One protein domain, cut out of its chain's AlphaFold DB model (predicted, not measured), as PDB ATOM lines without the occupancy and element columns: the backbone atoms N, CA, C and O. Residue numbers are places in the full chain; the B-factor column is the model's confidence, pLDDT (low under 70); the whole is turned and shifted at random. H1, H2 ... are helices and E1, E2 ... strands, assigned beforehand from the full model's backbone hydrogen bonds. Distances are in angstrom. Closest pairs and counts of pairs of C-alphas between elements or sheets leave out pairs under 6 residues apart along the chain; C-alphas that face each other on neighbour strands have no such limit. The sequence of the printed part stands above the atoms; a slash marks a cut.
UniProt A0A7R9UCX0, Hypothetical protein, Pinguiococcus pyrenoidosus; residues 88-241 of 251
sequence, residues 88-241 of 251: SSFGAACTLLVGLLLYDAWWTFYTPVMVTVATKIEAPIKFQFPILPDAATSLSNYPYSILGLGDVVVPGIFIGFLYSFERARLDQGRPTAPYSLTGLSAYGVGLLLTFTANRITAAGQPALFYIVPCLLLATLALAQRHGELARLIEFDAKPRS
ATOM      1  N   SER A  88     -54.508  11.676 -87.614       76.62
ATOM      2  CA  SER A  88     -54.472  10.878 -88.836       76.62
ATOM      3  C   SER A  88     -53.303   9.890 -88.800       76.62
ATOM      4  O   SER A  88     -53.492   8.706 -89.007       76.62
ATOM      5  N   SER A  89     -52.109  10.304 -88.367       87.50
ATOM      6  CA  SER A  89     -50.922   9.435 -88.382       87.50
ATOM      7  C   SER A  89     -50.428   9.017 -86.993       87.50
ATOM      8  O   SER A  89     -50.370   9.831 -86.063       87.50
ATOM      9  N   PHE A  90     -49.934   7.776 -86.884       88.94
ATOM     10  CA  PHE A  90     -49.215   7.291 -85.697       88.94
ATOM     11  C   PHE A  90     -47.990   8.149 -85.368       88.94
ATOM     12  O   PHE A  90     -47.724   8.440 -84.199       88.94
ATOM     13  N   GLY A  91     -47.257   8.593 -86.395       87.94
ATOM     14  CA  GLY A  91     -46.075   9.437 -86.228       87.94
ATOM     15  C   GLY A  91     -46.419  10.796 -85.622       87.94
ATOM     16  O   GLY A  91     -45.719  11.259 -84.720       87.94
ATOM     17  N   ALA A  92     -47.530  11.404 -86.048       87.31
ATOM     18  CA  ALA A  92     -48.020  12.659 -85.479       87.31
ATOM     19  C   ALA A  92     -48.424  12.480 -84.007       87.31
ATOM     20  O   ALA A  92     -48.014  13.269 -83.154       87.31
ATOM     21  N   ALA A  93     -49.146  11.399 -83.699       88.62
ATOM     22  CA  ALA A  93     -49.577  11.095 -82.338       88.62
ATOM     23  C   ALA A  93     -48.384  10.843 -81.391       88.62
ATOM     24  O   ALA A  93     -48.332  11.390 -80.288       88.62
ATOM     25  N   CYS A  94     -47.376  10.087 -81.842       90.12
ATOM     26  CA  CYS A  94     -46.143   9.863 -81.084       90.12
ATOM     27  C   CYS A  94     -45.328  11.147 -80.906       90.12
ATOM     28  O   CYS A  94     -44.836  11.408 -79.811       90.12
ATOM     29  N   THR A  95     -45.200  11.962 -81.957       90.44
ATOM     30  CA  THR A  95     -44.457  13.231 -81.898       90.44
ATOM     31  C   THR A  95     -45.092  14.187 -80.894       90.44
ATOM     32  O   THR A  95     -44.374  14.820 -80.125       90.44
ATOM     33  N   LEU A  96     -46.426  14.250 -80.843       89.12
ATOM     34  CA  LEU A  96     -47.133  15.064 -79.861       89.12
ATOM     35  C   LEU A  96     -46.921  14.552 -78.430       89.12
ATOM     36  O   LEU A  96     -46.596  15.346 -77.552       89.12
ATOM     37  N   LEU A  97     -47.047  13.240 -78.192       90.25
ATOM     38  CA  LEU A  97     -46.830  12.656 -76.862       90.25
ATOM     39  C   LEU A  97     -45.392  12.852 -76.370       90.25
ATOM     40  O   LEU A  97     -45.180  13.243 -75.222       90.25
ATOM     41  N   VAL A  98     -44.404  12.618 -77.235       91.62
ATOM     42  CA  VAL A  98     -42.988  12.827 -76.907       91.62
ATOM     43  C   VAL A  98     -42.687  14.315 -76.728       91.62
ATOM     44  O   VAL A  98     -41.991  14.682 -75.787       91.62
ATOM     45  N   GLY A  99     -43.234  15.187 -77.577       89.88
ATOM     46  CA  GLY A  99     -43.087  16.634 -77.441       89.88
ATOM     47  C   GLY A  99     -43.644  17.148 -76.115       89.88
ATOM     48  O   GLY A  99     -42.991  17.944 -75.444       89.88
ATOM     49  N   LEU A 100     -44.802  16.638 -75.694       87.00
ATOM     50  CA  LEU A 100     -45.418  17.003 -74.423       87.00
ATOM     51  C   LEU A 100     -44.642  16.449 -73.220       87.00
ATOM     52  O   LEU A 100     -44.451  17.167 -72.246       87.00
ATOM     53  N   LEU A 101     -44.125  15.221 -73.318       88.88
ATOM     54  CA  LEU A 101     -43.212  14.646 -72.326       88.88
ATOM     55  C   LEU A 101     -41.955  15.508 -72.150       88.88
ATOM     56  O   LEU A 101     -41.536  15.765 -71.025       88.88
ATOM     57  N   LEU A 102     -41.347  15.956 -73.251       87.88
ATOM     58  CA  LEU A 102     -40.157  16.807 -73.208       87.88
ATOM     59  C   LEU A 102     -40.476  18.202 -72.670       87.88
ATOM     60  O   LEU A 102     -39.694  18.733 -71.885       87.88
ATOM     61  N   TYR A 103     -41.612  18.779 -73.064       83.38
ATOM     62  CA  TYR A 103     -42.092  20.056 -72.538       83.38
ATOM     63  C   TYR A 103     -42.269  19.996 -71.016       83.38
ATOM     64  O   TYR A 103     -41.745  20.839 -70.288       83.38
ATOM     65  N   ASP A 104     -42.952  18.958 -70.544       81.81
ATOM     66  CA  ASP A 104     -43.231  18.725 -69.136       81.81
ATOM     67  C   ASP A 104     -41.947  18.450 -68.334       81.81
ATOM     68  O   ASP A 104     -41.694  19.104 -67.320       81.81
ATOM     69  N   ALA A 105     -41.064  17.580 -68.834       82.44
ATOM     70  CA  ALA A 105     -39.771  17.291 -68.211       82.44
ATOM     71  C   ALA A 105     -38.848  18.523 -68.165       82.44
ATOM     72  O   ALA A 105     -38.179  18.768 -67.159       82.44
ATOM     73  N   TRP A 106     -38.819  19.330 -69.228       79.56
ATOM     74  CA  TRP A 106     -38.043  20.570 -69.260       79.56
ATOM     75  C   TRP A 106     -38.549  21.576 -68.221       79.56
ATOM     76  O   TRP A 106     -37.754  22.160 -67.474       79.56
ATOM     77  N   TRP A 107     -39.870  21.762 -68.143       69.12
ATOM     78  CA  TRP A 107     -40.480  22.701 -67.204       69.12
ATOM     79  C   TRP A 107     -40.310  22.264 -65.746       69.12
ATOM     80  O   TRP A 107     -40.056  23.104 -64.881       69.12
ATOM     81  N   THR A 108     -40.405  20.962 -65.474       72.62
ATOM     82  CA  THR A 108     -40.337  20.425 -64.107       72.62
ATOM     83  C   THR A 108     -38.919  20.229 -63.577       72.62
ATOM     84  O   THR A 108     -38.694  20.502 -62.399       72.62
ATOM     85  N   PHE A 109     -37.951  19.818 -64.402       68.56
ATOM     86  CA  PHE A 109     -36.592  19.523 -63.922       68.56
ATOM     87  C   PHE A 109     -35.564  20.627 -64.192       68.56
ATOM     88  O   PHE A 109     -34.610  20.756 -63.425       68.56
ATOM     89  N   TYR A 110     -35.713  21.411 -65.266       59.47
ATOM     90  CA  TYR A 110     -34.652  22.325 -65.716       59.47
ATOM     91  C   TYR A 110     -34.854  23.780 -65.272       59.47
ATOM     92  O   TYR A 110     -33.892  24.541 -65.162       59.47
ATOM     93  N   THR A 111     -36.091  24.182 -64.975       58.19
ATOM     94  CA  THR A 111     -36.394  25.547 -64.525       58.19
ATOM     95  C   THR A 111     -36.589  25.569 -63.000       58.19
ATOM     96  O   THR A 111     -37.445  24.838 -62.502       58.19
ATOM     97  N   PRO A 112     -35.898  26.430 -62.216       48.41
ATOM     98  CA  PRO A 112     -36.145  26.611 -60.777       48.41
ATOM     99  C   PRO A 112     -37.442  27.409 -60.517       48.41
ATOM    100  O   PRO A 112     -37.485  28.389 -59.773       48.41
ATOM    101  N   VAL A 113     -38.528  27.016 -61.176       50.78
ATOM    102  CA  VAL A 113     -39.860  27.624 -61.083       50.78
ATOM    103  C   VAL A 113     -40.775  26.818 -60.159       50.78
ATOM    104  O   VAL A 113     -41.696  27.389 -59.571       50.78
ATOM    105  N   MET A 114     -40.456  25.548 -59.891       50.12
ATOM    106  CA  MET A 114     -41.237  24.722 -58.963       50.12
ATOM    107  C   MET A 114     -41.143  25.175 -57.489       50.12
ATOM    108  O   MET A 114     -41.936  24.730 -56.669       50.12
ATOM    109  N   VAL A 115     -40.255  26.121 -57.149       51.22
ATOM    110  CA  VAL A 115     -40.212  26.751 -55.810       51.22
ATOM    111  C   VAL A 115     -40.620  28.239 -55.831       51.22
ATOM    112  O   VAL A 115     -40.728  28.855 -54.777       51.22
ATOM    113  N   THR A 116     -40.923  28.824 -57.001       45.31
ATOM    114  CA  THR A 116     -41.131  30.288 -57.130       45.31
ATOM    115  C   THR A 116     -42.459  30.696 -57.787       45.31
ATOM    116  O   THR A 116     -42.825  31.868 -57.743       45.31
ATOM    117  N   VAL A 117     -43.229  29.764 -58.366       45.88
ATOM    118  CA  VAL A 117     -44.539  30.061 -59.003       45.88
ATOM    119  C   VAL A 117     -45.743  29.643 -58.150       45.88
ATOM    120  O   VAL A 117     -46.884  29.955 -58.489       45.88
ATOM    121  N   ALA A 118     -45.507  29.081 -56.961       42.50
ATOM    122  CA  ALA A 118     -46.555  28.783 -55.982       42.50
ATOM    123  C   ALA A 118     -47.335  30.023 -55.479       42.50
ATOM    124  O   ALA A 118     -48.288  29.865 -54.728       42.50
ATOM    125  N   THR A 119     -46.978  31.252 -55.878       44.88
ATOM    126  CA  THR A 119     -47.593  32.471 -55.329       44.88
ATOM    127  C   THR A 119     -48.466  33.303 -56.267       44.88
ATOM    128  O   THR A 119     -48.912  34.342 -55.788       44.88
ATOM    129  N   LYS A 120     -48.719  32.976 -57.554       40.91
ATOM    130  CA  LYS A 120     -49.399  33.992 -58.404       40.91
ATOM    131  C   LYS A 120     -50.475  33.653 -59.431       40.91
ATOM    132  O   LYS A 120     -51.046  34.628 -59.907       40.91
ATOM    133  N   ILE A 121     -50.823  32.415 -59.792       36.72
ATOM    134  CA  ILE A 121     -51.883  32.246 -60.814       36.72
ATOM    135  C   ILE A 121     -52.865  31.120 -60.478       36.72
ATOM    136  O   ILE A 121     -52.626  29.936 -60.718       36.72
ATOM    137  N   GLU A 122     -54.015  31.537 -59.954       39.69
ATOM    138  CA  GLU A 122     -55.238  30.749 -59.821       39.69
ATOM    139  C   GLU A 122     -55.994  30.786 -61.155       39.69
ATOM    140  O   GLU A 122     -56.703  31.738 -61.467       39.69
ATOM    141  N   ALA A 123     -55.803  29.757 -61.982       39.91
ATOM    142  CA  ALA A 123     -56.569  29.586 -63.213       39.91
ATOM    143  C   ALA A 123     -57.775  28.641 -62.982       39.91
ATOM    144  O   ALA A 123     -57.568  27.516 -62.506       39.91
ATOM    145  N   PRO A 124     -59.007  29.058 -63.342       30.66
ATOM    146  CA  PRO A 124     -60.259  28.333 -63.106       30.66
ATOM    147  C   PRO A 124     -60.573  27.320 -64.224       30.66
ATOM    148  O   PRO A 124     -61.565  27.454 -64.929       30.66
ATOM    149  N   ILE A 125     -59.713  26.314 -64.421       37.31
ATOM    150  CA  ILE A 125     -59.966  25.184 -65.344       37.31
ATOM    151  C   ILE A 125     -59.322  23.916 -64.755       37.31
ATOM    152  O   ILE A 125     -58.267  23.469 -65.204       37.31
ATOM    153  N   LYS A 126     -59.865  23.401 -63.647       44.19
ATOM    154  CA  LYS A 126     -59.260  22.291 -62.885       44.19
ATOM    155  C   LYS A 126     -60.356  21.390 -62.315       44.19
ATOM    156  O   LYS A 126     -61.287  21.904 -61.695       44.19
ATOM    157  N   PHE A 127     -60.230  20.072 -62.497       41.62
ATOM    158  CA  PHE A 127     -61.068  19.095 -61.793       41.62
ATOM    159  C   PHE A 127     -60.761  19.135 -60.300       41.62
ATOM    160  O   PHE A 127     -59.605  19.304 -59.910       41.62
ATOM    161  N   GLN A 128     -61.796  19.001 -59.477       43.19
ATOM    162  CA  GLN A 128     -61.718  19.173 -58.033       43.19
ATOM    163  C   GLN A 128     -62.194  17.890 -57.346       43.19
ATOM    164  O   GLN A 128     -63.377  17.555 -57.389       43.19
ATOM    165  N   PHE A 129     -61.270  17.160 -56.712       39.62
ATOM    166  CA  PHE A 129     -61.597  16.013 -55.857       39.62
ATOM    167  C   PHE A 129     -61.347  16.356 -54.383       39.62
ATOM    168  O   PHE A 129     -60.284  16.918 -54.091       39.62
ATOM    169  N   PRO A 130     -62.269  16.016 -53.460       39.19
ATOM    170  CA  PRO A 130     -62.072  16.228 -52.030       39.19
ATOM    171  C   PRO A 130     -60.963  15.310 -51.496       39.19
ATOM    172  O   PRO A 130     -60.955  14.101 -51.738       39.19
ATOM    173  N   ILE A 131     -60.005  15.896 -50.780       45.44
ATOM    174  CA  ILE A 131     -58.920  15.170 -50.108       45.44
ATOM    175  C   ILE A 131     -59.474  14.514 -48.833       45.44
ATOM    176  O   ILE A 131     -60.261  15.117 -48.107       45.44
ATOM    177  N   LEU A 132     -59.063  13.272 -48.558       41.91
ATOM    178  CA  LEU A 132     -59.436  12.543 -47.340       41.91
ATOM    179  C   LEU A 132     -59.009  13.314 -46.063       41.91
ATOM    180  O   LEU A 132     -57.934  13.920 -46.057       41.91
ATOM    181  N   PRO A 133     -59.797  13.252 -44.967       45.81
ATOM    182  CA  PRO A 133     -59.674  14.142 -43.801       45.81
ATOM    183  C   PRO A 133     -58.308  14.158 -43.094       45.81
ATOM    184  O   PRO A 133     -57.943  15.166 -42.497       45.81
ATOM    185  N   ASP A 134     -57.529  13.077 -43.175       41.91
ATOM    186  CA  ASP A 134     -56.270  12.928 -42.423       41.91
ATOM    187  C   ASP A 134     -55.084  13.733 -42.986       41.91
ATOM    188  O   ASP A 134     -54.046  13.841 -42.339       41.91
ATOM    189  N   ALA A 135     -55.218  14.327 -44.177       43.69
ATOM    190  CA  ALA A 135     -54.207  15.222 -44.756       43.69
ATOM    191  C   ALA A 135     -54.572  16.716 -44.619       43.69
ATOM    192  O   ALA A 135     -53.811  17.586 -45.049       43.69
ATOM    193  N   ALA A 136     -55.730  17.029 -44.026       43.00
ATOM    194  CA  ALA A 136     -56.309  18.374 -44.000       43.00
ATOM    195  C   ALA A 136     -55.644  19.339 -42.999       43.00
ATOM    196  O   ALA A 136     -55.942  20.530 -43.000       43.00
ATOM    197  N   THR A 137     -54.734  18.866 -42.144       44.22
ATOM    198  CA  THR A 137     -54.184  19.674 -41.040       44.22
ATOM    199  C   THR A 137     -52.924  20.476 -41.387       44.22
ATOM    200  O   THR A 137     -52.438  21.212 -40.532       44.22
ATOM    201  N   SER A 138     -52.370  20.388 -42.604       40.06
ATOM    202  CA  SER A 138     -51.150  21.148 -42.970       40.06
ATOM    203  C   SER A 138     -51.210  21.959 -44.265       40.06
ATOM    204  O   SER A 138     -50.219  22.594 -44.614       40.06
ATOM    205  N   LEU A 139     -52.350  22.021 -44.953       40.12
ATOM    206  CA  LEU A 139     -52.499  22.838 -46.164       40.12
ATOM    207  C   LEU A 139     -53.727  23.742 -46.048       40.12
ATOM    208  O   LEU A 139     -54.781  23.505 -46.632       40.12
ATOM    209  N   SER A 140     -53.564  24.806 -45.265       40.34
ATOM    210  CA  SER A 140     -54.468  25.950 -45.255       40.34
ATOM    211  C   SER A 140     -54.599  26.529 -46.671       40.34
ATOM    212  O   SER A 140     -53.608  26.997 -47.233       40.34
ATOM    213  N   ASN A 141     -55.837  26.537 -47.178       38.47
ATOM    214  CA  ASN A 141     -56.373  27.308 -48.312       38.47
ATOM    215  C   ASN A 141     -56.555  26.639 -49.691       38.47
ATOM    216  O   ASN A 141     -57.011  27.341 -50.581       38.47
ATOM    217  N   TYR A 142     -56.332  25.331 -49.897       37.59
ATOM    218  CA  TYR A 142     -56.721  24.668 -51.169       37.59
ATOM    219  C   TYR A 142     -57.032  23.161 -51.002       37.59
ATOM    220  O   TYR A 142     -56.116  22.342 -51.062       37.59
ATOM    221  N   PRO A 143     -58.305  22.744 -50.827       41.12
ATOM    222  CA  PRO A 143     -58.663  21.352 -50.537       41.12
ATOM    223  C   PRO A 143     -59.032  20.521 -51.785       41.12
ATOM    224  O   PRO A 143     -59.836  19.596 -51.680       41.12
ATOM    225  N   TYR A 144     -58.471  20.820 -52.965       36.75
ATOM    226  CA  TYR A 144     -58.825  20.109 -54.200       36.75
ATOM    227  C   TYR A 144     -57.607  19.639 -54.999       36.75
ATOM    228  O   TYR A 144     -56.735  20.429 -55.360       36.75
ATOM    229  N   SER A 145     -57.573  18.336 -55.296       37.88
ATOM    230  CA  SER A 145     -56.542  17.715 -56.136       37.88
ATOM    231  C   SER A 145     -56.724  18.122 -57.600       37.88
ATOM    232  O   SER A 145     -57.750  17.814 -58.202       37.88
ATOM    233  N   ILE A 146     -55.723  18.808 -58.153       47.28
ATOM    234  CA  ILE A 146     -55.701  19.363 -59.509       47.28
ATOM    235  C   ILE A 146     -55.301  18.250 -60.484       47.28
ATOM    236  O   ILE A 146     -54.120  17.934 -60.596       47.28
ATOM    237  N   LEU A 147     -56.261  17.660 -61.197       53.56
ATOM    238  CA  LEU A 147     -55.954  16.822 -62.360       53.56
ATOM    239  C   LEU A 147     -56.087  17.680 -63.623       53.56
ATOM    240  O   LEU A 147     -57.149  18.261 -63.872       53.56
ATOM    241  N   GLY A 148     -55.005  17.807 -64.390       63.81
ATOM    242  CA  GLY A 148     -55.011  18.568 -65.633       63.81
ATOM    243  C   GLY A 148     -55.929  17.901 -66.650       63.81
ATOM    244  O   GLY A 148     -55.723  16.745 -67.005       63.81
ATOM    245  N   LEU A 149     -56.924  18.631 -67.162       65.31
ATOM    246  CA  LEU A 149     -57.765  18.167 -68.274       65.31
ATOM    247  C   LEU A 149     -56.901  17.697 -69.465       65.31
ATOM    248  O   LEU A 149     -57.230  16.715 -70.122       65.31
ATOM    249  N   GLY A 150     -55.753  18.347 -69.692       70.31
ATOM    250  CA  GLY A 150     -54.781  17.964 -70.720       70.31
ATOM    251  C   GLY A 150     -54.160  16.577 -70.524       70.31
ATOM    252  O   GLY A 150     -53.956  15.875 -71.512       70.31
ATOM    253  N   ASP A 151     -53.950  16.139 -69.280       77.62
ATOM    254  CA  ASP A 151     -53.345  14.834 -68.967       77.62
ATOM    255  C   ASP A 151     -54.317  13.671 -69.193       77.62
ATOM    256  O   ASP A 151     -53.898  12.521 -69.298       77.62
ATOM    257  N   VAL A 152     -55.615  13.967 -69.290       82.88
ATOM    258  CA  VAL A 152     -56.659  13.001 -69.655       82.88
ATOM    259  C   VAL A 152     -56.909  13.043 -71.160       82.88
ATOM    260  O   VAL A 152     -56.933  12.005 -71.821       82.88
ATOM    261  N   VAL A 153     -57.066  14.248 -71.715       83.81
ATOM    262  CA  VAL A 153     -57.407  14.448 -73.127       83.81
ATOM    263  C   VAL A 153     -56.288  13.956 -74.041       83.81
ATOM    264  O   VAL A 153     -56.564  13.195 -74.962       83.81
ATOM    265  N   VAL A 154     -55.029  14.338 -73.803       86.94
ATOM    266  CA  VAL A 154     -53.931  14.019 -74.733       86.94
ATOM    267  C   VAL A 154     -53.685  12.504 -74.840       86.94
ATOM    268  O   VAL A 154     -53.719  11.977 -75.957       86.94
ATOM    269  N   PRO A 155     -53.516  11.759 -73.729       89.94
ATOM    270  CA  PRO A 155     -53.496  10.299 -73.768       89.94
ATOM    271  C   PRO A 155     -54.775   9.682 -74.335       89.94
ATOM    272  O   PRO A 155     -54.704   8.687 -75.057       89.94
ATOM    273  N   GLY A 156     -55.938  10.271 -74.049       88.88
ATOM    274  CA  GLY A 156     -57.221   9.790 -74.552       88.88
ATOM    275  C   GLY A 156     -57.341   9.866 -76.077       88.88
ATOM    276  O   GLY A 156     -57.810   8.908 -76.688       88.88
ATOM    277  N   ILE A 157     -56.844  10.935 -76.712       88.75
ATOM    278  CA  ILE A 157     -56.817  11.049 -78.181       88.75
ATOM    279  C   ILE A 157     -55.925   9.950 -78.780       88.75
ATOM    280  O   ILE A 157     -56.287   9.328 -79.780       88.75
ATOM    281  N   PHE A 158     -54.781   9.652 -78.154       91.88
ATOM    282  CA  PHE A 158     -53.912   8.556 -78.592       91.88
ATOM    283  C   PHE A 158     -54.587   7.183 -78.454       91.88
ATOM    284  O   PHE A 158     -54.502   6.361 -79.364       91.88
ATOM    285  N   ILE A 159     -55.312   6.931 -77.360       92.06
ATOM    286  CA  ILE A 159     -56.100   5.697 -77.201       92.06
ATOM    287  C   ILE A 159     -57.215   5.623 -78.257       92.06
ATOM    288  O   ILE A 159     -57.462   4.550 -78.809       92.06
ATOM    289  N   GLY A 160     -57.835   6.755 -78.603       89.31
ATOM    290  CA  GLY A 160     -58.785   6.854 -79.714       89.31
ATOM    291  C   GLY A 160     -58.167   6.455 -81.058       89.31
ATOM    292  O   GLY A 160     -58.772   5.695 -81.810       89.31
ATOM    293  N   PHE A 161     -56.928   6.874 -81.327       90.88
ATOM    294  CA  PHE A 161     -56.177   6.424 -82.505       90.88
ATOM    295  C   PHE A 161     -55.935   4.903 -82.497       90.88
ATOM    296  O   PHE A 161     -56.135   4.239 -83.516       90.88
ATOM    297  N   LEU A 162     -55.558   4.324 -81.350       91.69
ATOM    298  CA  LEU A 162     -55.375   2.871 -81.215       91.69
ATOM    299  C   LEU A 162     -56.670   2.095 -81.465       91.69
ATOM    300  O   LEU A 162     -56.622   1.016 -82.050       91.69
ATOM    301  N   TYR A 163     -57.812   2.639 -81.043       91.06
ATOM    302  CA  TYR A 163     -59.122   2.064 -81.336       91.06
ATOM    303  C   TYR A 163     -59.425   2.076 -82.840       91.06
ATOM    304  O   TYR A 163     -59.858   1.061 -83.384       91.06
ATOM    305  N   SER A 164     -59.126   3.176 -83.538       88.88
ATOM    306  CA  SER A 164     -59.259   3.239 -85.001       88.88
ATOM    307  C   SER A 164     -58.371   2.208 -85.705       88.88
ATOM    308  O   SER A 164     -58.821   1.546 -86.639       88.88
ATOM    309  N   PHE A 165     -57.135   2.016 -85.233       90.25
ATOM    310  CA  PHE A 165     -56.239   0.978 -85.753       90.25
ATOM    311  C   PHE A 165     -56.758  -0.439 -85.472       90.25
ATOM    312  O   PHE A 165     -56.701  -1.309 -86.342       90.25
ATOM    313  N   GLU A 166     -57.278  -0.680 -84.268       91.50
ATOM    314  CA  GLU A 166     -57.892  -1.954 -83.888       91.50
ATOM    315  C   GLU A 166     -59.070  -2.297 -84.803       91.50
ATOM    316  O   GLU A 166     -59.106  -3.400 -85.347       91.50
ATOM    317  N   ARG A 167     -59.971  -1.340 -85.059       89.75
ATOM    318  CA  ARG A 167     -61.108  -1.525 -85.972       89.75
ATOM    319  C   ARG A 167     -60.647  -1.804 -87.404       89.75
ATOM    320  O   ARG A 167     -61.042  -2.812 -87.978       89.75
ATOM    321  N   ALA A 168     -59.698  -1.020 -87.918       88.88
ATOM    322  CA  ALA A 168     -59.134  -1.233 -89.253       88.88
ATOM    323  C   ALA A 168     -58.479  -2.620 -89.427       88.88
ATOM    324  O   ALA A 168     -58.447  -3.166 -90.530       88.88
ATOM    325  N   ARG A 169     -57.947  -3.221 -88.353       89.25
ATOM    326  CA  ARG A 169     -57.434  -4.603 -88.388       89.25
ATOM    327  C   ARG A 169     -58.551  -5.637 -88.479       89.25
ATOM    328  O   ARG A 169     -58.367  -6.641 -89.171       89.25
ATOM    329  N   LEU A 170     -59.654  -5.418 -87.768       88.50
ATOM    330  CA  LEU A 170     -60.815  -6.309 -87.799       88.50
ATOM    331  C   LEU A 170     -61.454  -6.318 -89.187       88.50
ATOM    332  O   LEU A 170     -61.719  -7.397 -89.709       88.50
ATOM    333  N   ASP A 171     -61.564  -5.151 -89.824       88.00
ATOM    334  CA  ASP A 171     -62.084  -5.019 -91.192       88.00
ATOM    335  C   ASP A 171     -61.196  -5.753 -92.219       88.00
ATOM    336  O   ASP A 171     -61.669  -6.293 -93.214       88.00
ATOM    337  N   GLN A 172     -59.889  -5.860 -91.951       86.81
ATOM    338  CA  GLN A 172     -58.945  -6.665 -92.744       86.81
ATOM    339  C   GLN A 172     -59.008  -8.176 -92.439       86.81
ATOM    340  O   GLN A 172     -58.148  -8.932 -92.904       86.81
ATOM    341  N   GLY A 173     -59.965  -8.632 -91.625       85.38
ATOM    342  CA  GLY A 173     -60.132 -10.037 -91.246       85.38
ATOM    343  C   GLY A 173     -59.022 -10.579 -90.338       85.38
ATOM    344  O   GLY A 173     -58.790 -11.791 -90.301       85.38
ATOM    345  N   ARG A 174     -58.287  -9.710 -89.628       83.38
ATOM    346  CA  ARG A 174     -57.239 -10.152 -88.695       83.38
ATOM    347  C   ARG A 174     -57.818 -10.616 -87.362       83.38
ATOM    348  O   ARG A 174     -58.865 -10.130 -86.941       83.38
ATOM    349  N   PRO A 175     -57.103 -11.505 -86.647       82.31
ATOM    350  CA  PRO A 175     -57.467 -11.852 -85.282       82.31
ATOM    351  C   PRO A 175     -57.528 -10.604 -84.395       82.31
ATOM    352  O   PRO A 175     -56.709  -9.685 -84.531       82.31
ATOM    353  N   THR A 176     -58.495 -10.613 -83.478       81.50
ATOM    354  CA  THR A 176     -58.718  -9.554 -82.496       81.50
ATOM    355  C   THR A 176     -57.451  -9.329 -81.674       81.50
ATOM    356  O   THR A 176     -56.869 -10.257 -81.110       81.50
ATOM    357  N   ALA A 177     -56.999  -8.079 -81.630       85.62
ATOM    358  CA  ALA A 177     -55.841  -7.662 -80.856       85.62
ATOM    359  C   ALA A 177     -56.231  -6.394 -80.085       85.62
ATOM    360  O   ALA A 177     -56.523  -5.386 -80.726       85.62
ATOM    361  N   PRO A 178     -56.248  -6.429 -78.742       91.19
ATOM    362  CA  PRO A 178     -56.870  -5.383 -77.935       91.19
ATOM    363  C   PRO A 178     -55.941  -4.171 -77.756       91.19
ATOM    364  O   PRO A 178     -55.408  -3.941 -76.665       91.19
ATOM    365  N   TYR A 179     -55.699  -3.404 -78.822       92.06
ATOM    366  CA  TYR A 179     -54.827  -2.219 -78.791       92.06
ATOM    367  C   TYR A 179     -55.404  -1.108 -77.920       92.06
ATOM    368  O   TYR A 179     -54.675  -0.539 -77.104       92.06
ATOM    369  N   SER A 180     -56.701  -0.833 -78.045       90.75
ATOM    370  CA  SER A 180     -57.404   0.184 -77.256       90.75
ATOM    371  C   SER A 180     -57.358  -0.132 -75.757       90.75
ATOM    372  O   SER A 180     -56.950   0.706 -74.952       90.75
ATOM    373  N   LEU A 181     -57.670  -1.374 -75.377       93.00
ATOM    374  CA  LEU A 181     -57.609  -1.836 -73.988       93.00
ATOM    375  C   LEU A 181     -56.169  -1.887 -73.452       93.00
ATOM    376  O   LEU A 181     -55.926  -1.592 -72.281       93.00
ATOM    377  N   THR A 182     -55.195  -2.224 -74.299       93.44
ATOM    378  CA  THR A 182     -53.773  -2.163 -73.927       93.44
ATOM    379  C   THR A 182     -53.336  -0.720 -73.673       93.44
ATOM    380  O   THR A 182     -52.659  -0.456 -72.684       93.44
ATOM    381  N   GLY A 183     -53.778   0.232 -74.497       93.69
ATOM    382  CA  GLY A 183     -53.567   1.659 -74.254       93.69
ATOM    383  C   GLY A 183     -54.228   2.126 -72.954       93.69
ATOM    384  O   GLY A 183     -53.579   2.756 -72.120       93.69
ATOM    385  N   LEU A 184     -55.486   1.750 -72.723       93.69
ATOM    386  CA  LEU A 184     -56.224   2.117 -71.512       93.69
ATOM    387  C   LEU A 184     -55.583   1.548 -70.237       93.69
ATOM    388  O   LEU A 184     -55.433   2.254 -69.240       93.69
ATOM    389  N   SER A 185     -55.165   0.283 -70.270       94.38
ATOM    390  CA  SER A 185     -54.464  -0.342 -69.145       94.38
ATOM    391  C   SER A 185     -53.094   0.294 -68.905       94.38
ATOM    392  O   SER A 185     -52.752   0.564 -67.756       94.38
ATOM    393  N   ALA A 186     -52.340   0.619 -69.959       95.12
ATOM    394  CA  ALA A 186     -51.066   1.321 -69.842       95.12
ATOM    395  C   ALA A 186     -51.217   2.734 -69.257       95.12
ATOM    396  O   ALA A 186     -50.412   3.129 -68.414       95.12
ATOM    397  N   TYR A 187     -52.270   3.463 -69.636       93.25
ATOM    398  CA  TYR A 187     -52.628   4.740 -69.017       93.25
ATOM    399  C   TYR A 187     -52.927   4.577 -67.520       93.25
ATOM    400  O   TYR A 187     -52.377   5.312 -66.700       93.25
ATOM    401  N   GLY A 188     -53.725   3.571 -67.144       91.31
ATOM    402  CA  GLY A 188     -54.018   3.267 -65.739       91.31
ATOM    403  C   GLY A 188     -52.770   2.906 -64.926       91.31
ATOM    404  O   GLY A 188     -52.599   3.390 -63.807       91.31
ATOM    405  N   VAL A 189     -51.859   2.113 -65.501       93.94
ATOM    406  CA  VAL A 189     -50.556   1.799 -64.891       93.94
ATOM    407  C   VAL A 189     -49.711   3.065 -64.732       93.94
ATOM    408  O   VAL A 189     -49.169   3.293 -63.654       93.94
ATOM    409  N   GLY A 190     -49.645   3.914 -65.759       90.12
ATOM    410  CA  GLY A 190     -48.936   5.194 -65.707       90.12
ATOM    411  C   GLY A 190     -49.471   6.118 -64.611       90.12
ATOM    412  O   GLY A 190     -48.691   6.652 -63.828       90.12
ATOM    413  N   LEU A 191     -50.796   6.235 -64.477       87.00
ATOM    414  CA  LEU A 191     -51.423   6.990 -63.389       87.00
ATOM    415  C   LEU A 191     -51.059   6.435 -62.010       87.00
ATOM    416  O   LEU A 191     -50.730   7.200 -61.102       87.00
ATOM    417  N   LEU A 192     -51.102   5.112 -61.837       89.50
ATOM    418  CA  LEU A 192     -50.748   4.477 -60.569       89.50
ATOM    419  C   LEU A 192     -49.278   4.725 -60.208       89.50
ATOM    420  O   LEU A 192     -48.970   4.987 -59.040       89.50
ATOM    421  N   LEU A 193     -48.383   4.698 -61.200       88.12
ATOM    422  CA  LEU A 193     -46.978   5.060 -61.023       88.12
ATOM    423  C   LEU A 193     -46.827   6.522 -60.600       88.12
ATOM    424  O   LEU A 193     -46.138   6.773 -59.614       88.12
ATOM    425  N   THR A 194     -47.530   7.459 -61.243       85.19
ATOM    426  CA  THR A 194     -47.544   8.876 -60.839       85.19
ATOM    427  C   THR A 194     -47.988   9.045 -59.389       85.19
ATOM    428  O   THR A 194     -47.308   9.703 -58.602       85.19
ATOM    429  N   PHE A 195     -49.109   8.433 -58.996       81.94
ATOM    430  CA  PHE A 195     -49.595   8.521 -57.616       81.94
ATOM    431  C   PHE A 195     -48.586   7.947 -56.623       81.94
ATOM    432  O   PHE A 195     -48.333   8.552 -55.581       81.94
ATOM    433  N   THR A 196     -47.981   6.805 -56.950       80.88
ATOM    434  CA  THR A 196     -46.972   6.161 -56.100       80.88
ATOM    435  C   THR A 196     -45.719   7.031 -55.974       80.88
ATOM    436  O   THR A 196     -45.236   7.253 -54.863       80.88
ATOM    437  N   ALA A 197     -45.231   7.593 -57.080       80.81
ATOM    438  CA  ALA A 197     -44.081   8.490 -57.101       80.81
ATOM    439  C   ALA A 197     -44.333   9.764 -56.283       80.81
ATOM    440  O   ALA A 197     -43.489  10.152 -55.472       80.81
ATOM    441  N   ASN A 198     -45.520  10.362 -56.414       79.25
ATOM    442  CA  ASN A 198     -45.915  11.544 -55.645       79.25
ATOM    443  C   ASN A 198     -46.015  11.248 -54.143       79.25
ATOM    444  O   ASN A 198     -45.640  12.084 -53.323       79.25
ATOM    445  N   ARG A 199     -46.464  10.043 -53.760       77.50
ATOM    446  CA  ARG A 199     -46.501   9.619 -52.350       77.50
ATOM    447  C   ARG A 199     -45.112   9.417 -51.754       77.50
ATOM    448  O   ARG A 199     -44.913   9.760 -50.595       77.50
ATOM    449  N   ILE A 200     -44.175   8.854 -52.517       78.56
ATOM    450  CA  ILE A 200     -42.816   8.574 -52.034       78.56
ATOM    451  C   ILE A 200     -41.986   9.857 -51.961       78.56
ATOM    452  O   ILE A 200     -41.266  10.075 -50.993       78.56
ATOM    453  N   THR A 201     -42.064  10.694 -52.995       75.88
ATOM    454  CA  THR A 201     -41.168  11.849 -53.138       75.88
ATOM    455  C   THR A 201     -41.685  13.107 -52.454       75.88
ATOM    456  O   THR A 201     -40.899  14.027 -52.246       75.88
ATOM    457  N   ALA A 202     -42.983  13.168 -52.123       67.06
ATOM    458  CA  ALA A 202     -43.673  14.362 -51.620       67.06
ATOM    459  C   ALA A 202     -43.462  15.628 -52.484       67.06
ATOM    460  O   ALA A 202     -43.822  16.734 -52.085       67.06
ATOM    461  N   ALA A 203     -42.907  15.460 -53.684       63.78
ATOM    462  CA  ALA A 203     -42.789  16.458 -54.723       63.78
ATOM    463  C   ALA A 203     -43.916  16.176 -55.718       63.78
ATOM    464  O   ALA A 203     -44.131  15.026 -56.094       63.78
ATOM    465  N   GLY A 204     -44.669  17.200 -56.117       66.19
ATOM    466  CA  GLY A 204     -45.714  17.058 -57.134       66.19
ATOM    467  C   GLY A 204     -45.100  16.764 -58.498       66.19
ATOM    468  O   GLY A 204     -44.880  17.690 -59.274       66.19
ATOM    469  N   GLN A 205     -44.777  15.501 -58.771       72.62
ATOM    470  CA  GLN A 205     -44.198  15.094 -60.040       72.62
ATOM    471  C   GLN A 205     -45.265  15.105 -61.125       72.62
ATOM    472  O   GLN A 205     -46.440  14.812 -60.856       72.62
ATOM    473  N   PRO A 206     -44.875  15.452 -62.355       80.38
ATOM    474  CA  PRO A 206     -45.849  15.607 -63.404       80.38
ATOM    475  C   PRO A 206     -46.319  14.246 -63.926       80.38
ATOM    476  O   PRO A 206     -45.557  13.283 -64.041       80.38
ATOM    477  N   ALA A 207     -47.614  14.152 -64.225       82.06
ATOM    478  CA  ALA A 207     -48.258  12.881 -64.539       82.06
ATOM    479  C   ALA A 207     -47.828  12.304 -65.893       82.06
ATOM    480  O   ALA A 207     -47.664  11.088 -66.036       82.06
ATOM    481  N   LEU A 208     -47.617  13.171 -66.883       83.69
ATOM    482  CA  LEU A 208     -47.279  12.770 -68.245       83.69
ATOM    483  C   LEU A 208     -45.929  12.066 -68.336       83.69
ATOM    484  O   LEU A 208     -45.777  11.163 -69.162       83.69
ATOM    485  N   PHE A 209     -45.003  12.403 -67.436       87.38
ATOM    486  CA  PHE A 209     -43.706  11.746 -67.332       87.38
ATOM    487  C   PHE A 209     -43.804  10.225 -67.169       87.38
ATOM    488  O   PHE A 209     -42.990   9.493 -67.726       87.38
ATOM    489  N   TYR A 210     -44.826   9.740 -66.463       89.81
ATOM    490  CA  TYR A 210     -45.066   8.308 -66.263       89.81
ATOM    491  C   TYR A 210     -46.023   7.720 -67.300       89.81
ATOM    492  O   TYR A 210     -45.833   6.599 -67.771       89.81
ATOM    493  N   ILE A 211     -47.051   8.477 -67.681       91.44
ATOM    494  CA  ILE A 211     -48.112   8.007 -68.577       91.44
ATOM    495  C   ILE A 211     -47.596   7.773 -70.001       91.44
ATOM    496  O   ILE A 211     -47.848   6.714 -70.581       91.44
ATOM    497  N   VAL A 212     -46.861   8.737 -70.566       93.31
ATOM    498  CA  VAL A 212     -46.370   8.677 -71.952       93.31
ATOM    499  C   VAL A 212     -45.485   7.451 -72.214       93.31
ATOM    500  O   VAL A 212     -45.784   6.711 -73.157       93.31
ATOM    501  N   PRO A 213     -44.430   7.167 -71.421       93.06
ATOM    502  CA  PRO A 213     -43.604   5.989 -71.666       93.06
ATOM    503  C   PRO A 213     -44.390   4.689 -71.491       93.06
ATOM    504  O   PRO A 213     -44.213   3.780 -72.298       93.06
ATOM    505  N   CYS A 214     -45.295   4.589 -70.511       94.00
ATOM    506  CA  CYS A 214     -46.140   3.403 -70.357       94.00
ATOM    507  C   CYS A 214     -47.008   3.155 -71.598       94.00
ATOM    508  O   CYS A 214     -47.051   2.028 -72.093       94.00
ATOM    509  N   LEU A 215     -47.650   4.196 -72.134       94.56
ATOM    510  CA  LEU A 215     -48.482   4.104 -73.336       94.56
ATOM    511  C   LEU A 215     -47.683   3.690 -74.574       94.56
ATOM    512  O   LEU A 215     -48.068   2.747 -75.273       94.56
ATOM    513  N   LEU A 216     -46.563   4.362 -74.843       93.88
ATOM    514  CA  LEU A 216     -45.747   4.068 -76.023       93.88
ATOM    515  C   LEU A 216     -45.108   2.679 -75.924       93.88
ATOM    516  O   LEU A 216     -45.150   1.910 -76.879       93.88
ATOM    517  N   LEU A 217     -44.571   2.306 -74.761       95.00
ATOM    518  CA  LEU A 217     -43.955   0.991 -74.585       95.00
ATOM    519  C   LEU A 217     -44.979  -0.141 -74.691       95.00
ATOM    520  O   LEU A 217     -44.705  -1.132 -75.363       95.00
ATOM    521  N   ALA A 218     -46.159  -0.011 -74.078       94.75
ATOM    522  CA  ALA A 218     -47.182  -1.054 -74.140       94.75
ATOM    523  C   ALA A 218     -47.716  -1.256 -75.568       94.75
ATOM    524  O   ALA A 218     -47.879  -2.394 -76.015       94.75
ATOM    525  N   THR A 219     -47.936  -0.163 -76.304       93.88
ATOM    526  CA  THR A 219     -48.414  -0.220 -77.695       93.88
ATOM    527  C   THR A 219     -47.378  -0.802 -78.641       93.88
ATOM    528  O   THR A 219     -47.699  -1.711 -79.413       93.88
ATOM    529  N   LEU A 220     -46.125  -0.352 -78.546       94.25
ATOM    530  CA  LEU A 220     -45.026  -0.891 -79.345       94.25
ATOM    531  C   LEU A 220     -44.752  -2.359 -79.002       94.25
ATOM    532  O   LEU A 220     -44.576  -3.168 -79.911       94.25
ATOM    533  N   ALA A 221     -44.795  -2.739 -77.721       94.00
ATOM    534  CA  ALA A 221     -44.622  -4.130 -77.306       94.00
ATOM    535  C   ALA A 221     -45.729  -5.037 -77.864       94.00
ATOM    536  O   ALA A 221     -45.439  -6.140 -78.333       94.00
ATOM    537  N   LEU A 222     -46.987  -4.585 -77.856       93.38
ATOM    538  CA  LEU A 222     -48.087  -5.338 -78.457       93.38
ATOM    539  C   LEU A 222     -47.925  -5.439 -79.980       93.38
ATOM    540  O   LEU A 222     -48.030  -6.528 -80.543       93.38
ATOM    541  N   ALA A 223     -47.597  -4.332 -80.650       91.81
ATOM    542  CA  ALA A 223     -47.343  -4.321 -82.088       91.81
ATOM    543  C   ALA A 223     -46.181  -5.237 -82.489       91.81
ATOM    544  O   ALA A 223     -46.278  -5.944 -83.493       91.81
ATOM    545  N   GLN A 224     -45.127  -5.294 -81.677       93.38
ATOM    546  CA  GLN A 224     -44.004  -6.200 -81.878       93.38
ATOM    547  C   GLN A 224     -44.406  -7.666 -81.667       93.38
ATOM    548  O   GLN A 224     -44.035  -8.509 -82.480       93.38
ATOM    549  N   ARG A 225     -45.206  -7.977 -80.637       93.19
ATOM    550  CA  ARG A 225     -45.714  -9.342 -80.386       93.19
ATOM    551  C   ARG A 225     -46.570  -9.879 -81.531       93.19
ATOM    552  O   ARG A 225     -46.503 -11.067 -81.823       93.19
ATOM    553  N   HIS A 226     -47.342  -9.013 -82.180       89.06
ATOM    554  CA  HIS A 226     -48.149  -9.382 -83.344       89.06
ATOM    555  C   HIS A 226     -47.397  -9.260 -84.681       89.06
ATOM    556  O   HIS A 226     -47.933  -9.661 -85.708       89.06
ATOM    557  N   GLY A 227     -46.167  -8.732 -84.693       88.38
ATOM    558  CA  GLY A 227     -45.394  -8.526 -85.923       88.38
ATOM    559  C   GLY A 227     -45.977  -7.451 -86.850       88.38
ATOM    560  O   GLY A 227     -45.746  -7.486 -88.055       88.38
ATOM    561  N   GLU A 228     -46.740  -6.497 -86.311       90.69
ATOM    562  CA  GLU A 228     -47.468  -5.474 -87.086       90.69
ATOM    563  C   GLU A 228     -46.935  -4.057 -86.848       90.69
ATOM    564  O   GLU A 228     -47.638  -3.076 -87.068       90.69
ATOM    565  N   LEU A 229     -45.677  -3.941 -86.415       89.81
ATOM    566  CA  LEU A 229     -45.041  -2.660 -86.099       89.81
ATOM    567  C   LEU A 229     -44.990  -1.715 -87.310       89.81
ATOM    568  O   LEU A 229     -45.363  -0.555 -87.193       89.81
ATOM    569  N   ALA A 230     -44.590  -2.228 -88.480       89.19
ATOM    570  CA  ALA A 230     -44.560  -1.446 -89.718       89.19
ATOM    571  C   ALA A 230     -45.957  -0.936 -90.089       89.19
ATOM    572  O   ALA A 230     -46.127   0.235 -90.397       89.19
ATOM    573  N   ARG A 231     -46.977  -1.790 -89.940       88.06
ATOM    574  CA  ARG A 231     -48.367  -1.414 -90.212       88.06
ATOM    575  C   ARG A 231     -48.889  -0.366 -89.244       88.06
ATOM    576  O   ARG A 231     -49.639   0.492 -89.673       88.06
ATOM    577  N   LEU A 232     -48.518  -0.438 -87.966       89.88
ATOM    578  CA  LEU A 232     -48.897   0.580 -86.987       89.88
ATOM    579  C   LEU A 232     -48.281   1.940 -87.342       89.88
ATOM    580  O   LEU A 232     -48.954   2.954 -87.235       89.88
ATOM    581  N   ILE A 233     -47.020   1.954 -87.780       90.19
ATOM    582  CA  ILE A 233     -46.307   3.186 -88.148       90.19
ATOM    583  C   ILE A 233     -46.852   3.787 -89.448       90.19
ATOM    584  O   ILE A 233     -47.001   5.003 -89.540       90.19
ATOM    585  N   GLU A 234     -47.160   2.941 -90.430       89.81
ATOM    586  CA  GLU A 234     -47.727   3.338 -91.724       89.81
ATOM    587  C   GLU A 234     -49.234   3.617 -91.664       89.81
ATOM    588  O   GLU A 234     -49.804   4.094 -92.643       89.81
ATOM    589  N   PHE A 235     -49.897   3.314 -90.544       87.88
ATOM    590  CA  PHE A 235     -51.334   3.509 -90.423       87.88
ATOM    591  C   PHE A 235     -51.684   4.997 -90.458       87.88
ATOM    592  O   PHE A 235     -51.234   5.785 -89.618       87.88
ATOM    593  N   ASP A 236     -52.536   5.335 -91.424       84.56
ATOM    594  CA  ASP A 236     -53.172   6.634 -91.563       84.56
ATOM    595  C   ASP A 236     -54.678   6.459 -91.331       84.56
ATOM    596  O   ASP A 236     -55.401   5.858 -92.133       84.56
ATOM    597  N   ALA A 237     -55.142   6.911 -90.173       76.81
ATOM    598  CA  ALA A 237     -56.545   6.985 -89.835       76.81
ATOM    599  C   ALA A 237     -57.206   8.045 -90.721       76.81
ATOM    600  O   ALA A 237     -56.774   9.199 -90.767       76.81
ATOM    601  N   LYS A 238     -58.297   7.666 -91.395       69.75
ATOM    602  CA  LYS A 238     -59.143   8.645 -92.081       69.75
ATOM    603  C   LYS A 238     -59.578   9.701 -91.056       69.75
ATOM    604  O   LYS A 238     -60.032   9.322 -89.972       69.75
ATOM    605  N   PRO A 239     -59.436  11.003 -91.362       56.03
ATOM    606  CA  PRO A 239     -59.932  12.037 -90.474       56.03
ATOM    607  C   PRO A 239     -61.438  11.833 -90.321       56.03
ATOM    608  O   PRO A 239     -62.166  11.795 -91.314       56.03
ATOM    609  N   ARG A 240     -61.907  11.685 -89.078       54.03
ATOM    610  CA  ARG A 240     -63.344  11.722 -88.801       54.03
ATOM    611  C   ARG A 240     -63.860  13.064 -89.304       54.03
ATOM    612  O   ARG A 240     -63.322  14.108 -88.931       54.03
ATOM    613  N   SER A 241     -64.846  13.022 -90.193       39.50
ATOM    614  CA  SER A 241     -65.493  14.189 -90.795       39.50
ATOM    615  C   SER A 241     -66.098  15.086 -89.707       39.50
ATOM    616  O   SER A 241     -67.253  14.948 -89.319       39.50
TER     617      SER A 241
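What this domain is: This is residues 88 to 241 of the 251 residues of the protein "Hypothetical protein" of Pinguiococcus pyrenoidosus (UniProt A0A7R9UCX0). Four long helices, H1 to H4, form a loose up-and-down bundle, each running against the one before it, with the short H5 lying crosswise at one end by the start of H1. At the other end a small hairpin of two strands, E1 and E2, sits before the start of H2, and residues 115 to 124 and 136 to 141 stick out there. The printed part has 154 residues, with the order H1 E1 E2 H2 H3 H4 H5; the two-strand sheet is antiparallel and the class is mostly helix. The whole is loose, with a radius of gyration of the C-alphas of 18.4 A, and elongated, spanning 59 by 32 by 31 A.

How they stand to each other: Begin at H1, residues 90 to 110. Beyond it, look at E1, residues 127 to 130, and E2, residues 144 to 147, a hairpin in which N 145 and O 129 are within hydrogen-bond range at 3.3 A. Next comes H2, residues 149 to 171, whose residues 154 to 161 alone touch H1, the closest C-alphas being those of Ala 93 and Phe 158 at 6.3 A. H3, residues 179 to 201, makes a helical hairpin with H2, at a shallow tilt of 25 degrees, opposite ways; their closest C-alphas, of Tyr 163 and Ser 180, are 4.8 A apart. H1 and H3 are apart. H4, residues 208 to 225, is the hub and makes a helical hairpin with H3, at a steep tilt of 36 degrees, only just past shallow; their closest C-alphas, of Gly 190 and Ile 211, are 4.1 A apart. H4 also touches H1, closest at the C-alphas of Leu 101 and Phe 209, 5.8 A, and H2, closest at those of Asp 151 and Leu 208, 6.4 A. H5, residues 229 to 234, touches H1, about perpendicular at 81 degrees, closest at the C-alphas of Phe 90 and Ile 233, 5.6 A. H4 and H5 only just touch, with 3 pairs of C-alphas within 8 A, and only at the corner. Every O i to N i+4 pair is within hydrogen-bond range in H1, H3 and H5; H2 has 18 of 19 and H4 13 of 14.

Where its parts are: Find C-alpha 90 at (-49.215, 7.291, -85.697); from there H1 runs 28.9 A. E1 covers 10.2 A and E2 9.3 A. H2 begins at C-alpha 149, (-57.765, 18.167, -68.274), and runs 32.9 A; H3 runs 32.3 A and H4 25.3 A. H5, 8.7 A long, ends at C-alpha 234, (-47.727, 3.338, -91.724).

The domain as a whole: The C-alphas of Ser 140 and Gly 173, the two farthest apart, are 58.7 A from each other. The printed part has no cut; the links H1 to E1 and E1 to E2 are long. Look for pLDDT under 70 at residue 107 and residues 109 to 149, 202 to 204 and 238 to 241; the mean of the printed part is 75.0.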